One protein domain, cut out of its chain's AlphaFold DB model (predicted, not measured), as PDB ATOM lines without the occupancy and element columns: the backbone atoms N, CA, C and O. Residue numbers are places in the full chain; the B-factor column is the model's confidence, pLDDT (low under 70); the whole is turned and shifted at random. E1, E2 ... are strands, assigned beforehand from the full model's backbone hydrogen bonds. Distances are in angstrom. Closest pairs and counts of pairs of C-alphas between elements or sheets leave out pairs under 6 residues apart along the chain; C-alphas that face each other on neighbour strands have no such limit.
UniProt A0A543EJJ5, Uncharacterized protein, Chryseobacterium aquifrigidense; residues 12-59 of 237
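Overview. This is residues 12 to 59 of the 237 residues of an uncharacterized protein of Chryseobacterium aquifrigidense (UniProt A0A543EJJ5). There is little regular structure: a loop of residues 12 to 24, closing on short strand E1, makes one end, and a two-stranded hairpin, E2 and E3, makes the other. The long link of residues 25 to 40 joins them, with residues 27 to 32 standing free. The 48 printed residues hold no named helix and the strands E1, E2, E3 in that order, all strand by class but with only 13 residues in them; E2 and E3 are antiparallel. The whole is loose, with radius of gyration of the C-alphas 13.1 A, and elongated, 38 by 22 by 15 A.

Arrangement. Look first at residues 12 to 13, which pair in parallel with residues 23 to 24 of E1, residues 22 to 24. E1 pairs with no named strand. Further on, E2, residues 41 to 45, and E3, residues 51 to 55, form a hairpin at 144 degrees; N 42 and O 54 are within hydrogen-bond range at 2.9 A. E1 is apart from both.

Along the chain. Find C-alpha 22 at (-54.957, 44.626, 6.989), where E1 begins. E2 runs 12.8 A; E3 runs 13.7 A to C-alpha 55 at (-41.468, 41.113, 24.167).

Size, cuts and confidence. The C-alphas of Lys 16 and Glu 57 are farthest apart, 38.0 A. The printed part has no cut; residue 37 is under pLDDT 70.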
ATOM      1  N   GLY A  12     -57.788  45.740   2.226       92.88
ATOM      2  CA  GLY A  12     -56.855  46.689   1.620       92.88
ATOM      3  C   GLY A  12     -57.380  48.122   1.692       92.88
ATOM      4  O   GLY A  12     -58.524  48.375   1.315       92.88
ATOM      5  N   ILE A  13     -56.550  49.069   2.126       95.69
ATOM      6  CA  ILE A  13     -56.809  50.510   2.012       95.69
ATOM      7  C   ILE A  13     -55.820  51.079   0.994       95.69
ATOM      8  O   ILE A  13     -54.609  50.990   1.182       95.69
ATOM      9  N   ASN A  14     -56.343  51.654  -0.096       95.50
ATOM     10  CA  ASN A  14     -55.549  52.176  -1.219       95.50
ATOM     11  C   ASN A  14     -54.670  51.112  -1.931       95.50
ATOM     12  O   ASN A  14     -53.626  51.421  -2.509       95.50
ATOM     13  N   ILE A  15     -55.096  49.844  -1.907       95.31
ATOM     14  CA  ILE A  15     -54.411  48.716  -2.554       95.31
ATOM     15  C   ILE A  15     -55.430  47.713  -3.113       95.31
ATOM     16  O   ILE A  15     -56.448  47.435  -2.484       95.31
ATOM     17  N   LYS A  16     -55.176  47.183  -4.319       93.44
ATOM     18  CA  LYS A  16     -56.097  46.257  -5.014       93.44
ATOM     19  C   LYS A  16     -55.920  44.791  -4.608       93.44
ATOM     20  O   LYS A  16     -56.855  44.012  -4.748       93.44
ATOM     21  N   GLN A  17     -54.725  44.417  -4.157       94.19
ATOM     22  CA  GLN A  17     -54.363  43.047  -3.791       94.19
ATOM     23  C   GLN A  17     -53.626  43.072  -2.445       94.19
ATOM     24  O   GLN A  17     -52.398  43.101  -2.432       94.19
ATOM     25  N   PRO A  18     -54.359  43.148  -1.319       94.06
ATOM     26  CA  PRO A  18     -53.740  43.146  -0.001       94.06
ATOM     27  C   PRO A  18     -52.971  41.840   0.228       94.06
ATOM     28  O   PRO A  18     -53.455  40.750  -0.069       94.06
ATOM     29  N   THR A  19     -51.770  41.950   0.782       93.69
ATOM     30  CA  THR A  19     -50.899  40.801   1.080       93.69
ATOM     31  C   THR A  19     -50.984  40.367   2.543       93.69
ATOM     32  O   THR A  19     -50.542  39.274   2.905       93.69
ATOM     33  N   LYS A  20     -51.595  41.198   3.397       92.88
ATOM     34  CA  LYS A  20     -51.809  40.971   4.833       92.88
ATOM     35  C   LYS A  20     -53.285  41.123   5.200       92.88
ATOM     36  O   LYS A  20     -54.098  41.555   4.389       92.88
ATOM     37  N   ALA A  21     -53.644  40.724   6.422       92.50
ATOM     38  CA  ALA A  21     -55.026  40.795   6.910       92.50
ATOM     39  C   ALA A  21     -55.584  42.230   6.872       92.50
ATOM     40  O   ALA A  21     -56.724  42.438   6.467       92.50
ATOM     41  N   LEU A  22     -54.751  43.206   7.236       93.50
ATOM     42  CA  LEU A  22     -54.957  44.626   6.989       93.50
ATOM     43  C   LEU A  22     -53.707  45.148   6.280       93.50
ATOM     44  O   LEU A  22     -52.607  45.003   6.810       93.50
ATOM     45  N   ASP A  23     -53.885  45.717   5.095       94.94
ATOM     46  CA  ASP A  23     -52.806  46.230   4.251       94.94
ATOM     47  C   ASP A  23     -53.139  47.669   3.841       94.94
ATOM     48  O   ASP A  23     -54.218  47.940   3.303       94.94
ATOM     49  N   VAL A  24     -52.254  48.611   4.163       95.12
ATOM     50  CA  VAL A  24     -52.481  50.050   3.985       95.12
ATOM     51  C   VAL A  24     -51.344  50.617   3.154       95.12
ATOM     52  O   VAL A  24     -50.216  50.722   3.623       95.12
ATOM     53  N   ASN A  25     -51.655  51.048   1.934       94.75
ATOM     54  CA  ASN A  25     -50.714  51.775   1.088       94.75
ATOM     55  C   ASN A  25     -50.825  53.285   1.367       94.75
ATOM     56  O   ASN A  25     -51.507  54.024   0.646       94.75
ATOM     57  N   GLY A  26     -50.231  53.711   2.484       92.38
ATOM     58  CA  GLY A  26     -50.288  55.074   3.011       92.38
ATOM     59  C   GLY A  26     -49.908  55.140   4.494       92.38
ATOM     60  O   GLY A  26     -49.282  54.229   5.028       92.38
ATOM     61  N   GLU A  27     -50.300  56.216   5.176       93.12
ATOM     62  CA  GLU A  27     -50.021  56.397   6.606       93.12
ATOM     63  C   GLU A  27     -51.092  55.738   7.491       93.12
ATOM     64  O   GLU A  27     -52.295  55.881   7.259       93.12
ATOM     65  N   LEU A  28     -50.659  55.077   8.568       92.56
ATOM     66  CA  LEU A  28     -51.529  54.579   9.633       92.56
ATOM     67  C   LEU A  28     -51.291  55.381  10.916       92.56
ATOM     68  O   LEU A  28     -50.182  55.413  11.444       92.56
ATOM     69  N   ARG A  29     -52.357  55.963  11.482       93.00
ATOM     70  CA  ARG A  29     -52.329  56.573  12.819       93.00
ATOM     71  C   ARG A  29     -53.195  55.783  13.791       93.00
ATOM     72  O   ARG A  29     -54.421  55.827  13.717       93.00
ATOM     73  N   VAL A  30     -52.562  55.161  14.781       91.81
ATOM     74  CA  VAL A  30     -53.258  54.577  15.935       91.81
ATOM     75  C   VAL A  30     -53.274  55.609  17.059       91.81
ATOM     76  O   VAL A  30     -52.226  56.004  17.559       91.81
ATOM     77  N   ARG A  31     -54.461  56.105  17.431       93.00
ATOM     78  CA  ARG A  31     -54.580  57.172  18.445       93.00
ATOM     79  C   ARG A  31     -54.359  56.671  19.867       93.00
ATOM     80  O   ARG A  31     -53.773  57.389  20.664       93.00
ATOM     81  N   ASN A  32     -54.832  55.463  20.158       90.00
ATOM     82  CA  ASN A  32     -54.749  54.847  21.473       90.00
ATOM     83  C   ASN A  32     -54.253  53.415  21.310       90.00
ATOM     84  O   ASN A  32     -54.877  52.623  20.604       90.00
ATOM     85  N   ILE A  33     -53.159  53.085  21.984       87.62
ATOM     86  CA  ILE A  33     -52.681  51.714  22.136       87.62
ATOM     87  C   ILE A  33     -52.838  51.391  23.613       87.62
ATOM     88  O   ILE A  33     -52.284  52.083  24.466       87.62
ATOM     89  N   LYS A  34     -53.641  50.376  23.925       83.44
ATOM     90  CA  LYS A  34     -53.798  49.927  25.306       83.44
ATOM     91  C   LYS A  34     -52.493  49.265  25.745       83.44
ATOM     92  O   LYS A  34     -52.061  48.299  25.121       83.44
ATOM     93  N   THR A  35     -51.893  49.758  26.820       75.25
ATOM     94  CA  THR A  35     -50.772  49.074  27.470       75.25
ATOM     95  C   THR A  35     -51.323  47.870  28.227       75.25
ATOM     96  O   THR A  35     -52.136  48.023  29.142       75.25
ATOM     97  N   GLU A  36     -50.937  46.665  27.816       70.94
ATOM     98  CA  GLU A  36     -51.271  45.452  28.565       70.94
ATOM     99  C   GLU A  36     -50.344  45.301  29.776       70.94
ATOM    100  O   GLU A  36     -49.199  45.752  29.761       70.94
ATOM    101  N   LYS A  37     -50.852  44.672  30.842       65.19
ATOM    102  CA  LYS A  37     -50.045  44.273  31.996       65.19
ATOM    103  C   LYS A  37     -49.698  42.800  31.829       65.19
ATOM    104  O   LYS A  37     -50.556  41.962  32.065       65.19
ATOM    105  N   ASP A  38     -48.449  42.559  31.455       77.44
ATOM    106  CA  ASP A  38     -47.764  41.265  31.465       77.44
ATOM    107  C   ASP A  38     -48.291  40.181  30.484       77.44
ATOM    108  O   ASP A  38     -49.399  39.670  30.653       77.44
ATOM    109  N   PRO A  39     -47.502  39.771  29.467       75.44
ATOM    110  CA  PRO A  39     -46.207  40.328  29.075       75.44
ATOM    111  C   PRO A  39     -46.358  41.660  28.334       75.44
ATOM    112  O   PRO A  39     -47.226  41.822  27.477       75.44
ATOM    113  N   GLU A  40     -45.474  42.613  28.630       87.25
ATOM    114  CA  GLU A  40     -45.388  43.868  27.880       87.25
ATOM    115  C   GLU A  40     -44.721  43.622  26.519       87.25
ATOM    116  O   GLU A  40     -43.660  42.995  26.423       87.25
ATOM    117  N   TYR A  41     -45.343  44.120  25.453       87.88
ATOM    118  CA  TYR A  41     -44.825  44.031  24.094       87.88
ATOM    119  C   TYR A  41     -44.606  45.421  23.522       87.88
ATOM    120  O   TYR A  41     -45.413  46.324  23.735       87.88
ATOM    121  N   ILE A  42     -43.562  45.555  22.711       89.06
ATOM    122  CA  ILE A  42     -43.437  46.681  21.794       89.06
ATOM    123  C   ILE A  42     -43.978  46.298  20.421       89.06
ATOM    124  O   ILE A  42     -43.868  45.147  19.985       89.06
ATOM    125  N   ILE A  43     -44.542  47.286  19.737       91.00
ATOM    126  CA  ILE A  43     -44.885  47.171  18.325       91.00
ATOM    127  C   ILE A  43     -43.597  47.341  17.523       91.00
ATOM    128  O   ILE A  43     -42.833  48.275  17.758       91.00
ATOM    129  N   VAL A  44     -43.360  46.425  16.592       91.94
ATOM    130  CA  VAL A  44     -42.226  46.476  15.666       91.94
ATOM    131  C   VAL A  44     -42.734  46.392  14.238       91.94
ATOM    132  O   VAL A  44     -43.795  45.822  13.990       91.94
ATOM    133  N   THR A  45     -41.964  46.936  13.307       93.75
ATOM    134  CA  THR A  45     -42.206  46.801  11.872       93.75
ATOM    135  C   THR A  45     -40.967  46.226  11.209       93.75
ATOM    136  O   THR A  45     -39.846  46.548  11.612       93.75
ATOM    137  N   ASP A  46     -41.157  45.381  10.203       94.00
ATOM    138  CA  ASP A  46     -40.079  45.028   9.282       94.00
ATOM    139  C   ASP A  46     -39.933  46.075   8.161       94.00
ATOM    140  O   ASP A  46     -40.589  47.122   8.172       94.00
ATOM    141  N   ALA A  47     -39.023  45.814   7.218       95.19
ATOM    142  CA  ALA A  47     -38.749  46.705   6.091       95.19
ATOM    143  C   ALA A  47     -39.937  46.845   5.123       95.19
ATOM    144  O   ALA A  47     -40.035  47.861   4.440       95.19
ATOM    145  N   ASP A  48     -40.846  45.865   5.106       91.94
ATOM    146  CA  ASP A  48     -42.056  45.863   4.280       91.94
ATOM    147  C   ASP A  48     -43.249  46.508   5.014       91.94
ATOM    148  O   ASP A  48     -44.371  46.527   4.507       91.94
ATOM    149  N   GLY A  49     -43.028  47.041   6.223       91.69
ATOM    150  CA  GLY A  49     -44.060  47.681   7.038       91.69
ATOM    151  C   GLY A  49     -45.008  46.697   7.726       91.69
ATOM    152  O   GLY A  49     -46.029  47.116   8.278       91.69
ATOM    153  N   VAL A  50     -44.694  45.396   7.743       94.06
ATOM    154  CA  VAL A  50     -45.513  44.397   8.434       94.06
ATOM    155  C   VAL A  50     -45.367  44.589   9.934       94.06
ATOM    156  O   VAL A  50     -44.274  44.531  10.498       94.06
ATOM    157  N   VAL A  51     -46.500  44.803  10.594       94.12
ATOM    158  CA  VAL A  51     -46.544  45.042  12.031       94.12
ATOM    159  C   VAL A  51     -46.490  43.718  12.789       94.12
ATOM    160  O   VAL A  51     -47.331  42.836  12.607       94.12
ATOM    161  N   GLY A  52     -45.519  43.604  13.687       91.38
ATOM    162  CA  GLY A  52     -45.365  42.506  14.630       91.38
ATOM    163  C   GLY A  52     -45.289  42.998  16.073       91.38
ATOM    164  O   GLY A  52     -45.431  44.185  16.375       91.38
ATOM    165  N   LYS A  53     -45.030  42.060  16.984       91.06
ATOM    166  CA  LYS A  53     -44.781  42.354  18.395       91.06
ATOM    167  C   LYS A  53     -43.511  41.666  18.867       91.06
ATOM    168  O   LYS A  53     -43.270  40.512  18.515       91.06
ATOM    169  N   LYS A  54     -42.736  42.352  19.702       91.00
ATOM    170  CA  LYS A  54     -41.588  41.773  20.407       91.00
ATOM    171  C   LYS A  54     -41.753  41.980  21.901       91.00
ATOM    172  O   LYS A  54     -42.236  43.033  22.317       91.00
ATOM    173  N   LYS A  55     -41.401  40.976  22.708       89.81
ATOM    174  CA  LYS A  55     -41.468  41.113  24.167       89.81
ATOM    175  C   LYS A  55     -40.522  42.231  24.591       89.81
ATOM    176  O   LYS A  55     -39.355  42.225  24.202       89.81
ATOM    177  N   TYR A  56     -41.012  43.168  25.395       86.94
ATOM    178  CA  TYR A  56     -40.209  44.287  25.888       86.94
ATOM    179  C   TYR A  56     -38.979  43.801  26.668       86.94
ATOM    180  O   TYR A  56     -37.901  44.388  26.610       86.94
ATOM    181  N   GLU A  57     -39.105  42.662  27.346       85.88
ATOM    182  CA  GLU A  57     -38.006  42.072  28.108       85.88
ATOM    183  C   GLU A  57     -36.828  41.631  27.238       85.88
ATOM    184  O   GLU A  57     -35.691  41.685  27.684       85.88
ATOM    185  N   GLU A  58     -37.062  41.259  25.983       86.69
ATOM    186  CA  GLU A  58     -35.993  40.821  25.077       86.69
ATOM    187  C   GLU A  58     -35.139  41.979  24.544       86.69
ATOM    188  O   GLU A  58     -34.133  41.748  23.877       86.69
ATOM    189  N   ILE A  59     -35.563  43.223  24.768       88.19
ATOM    190  CA  ILE A  59     -34.915  44.421  24.215       88.19
ATOM    191  C   ILE A  59     -34.502  45.432  25.282       88.19
ATOM    192  O   ILE A  59     -33.727  46.343  24.991       88.19
TER     193      ILE A  59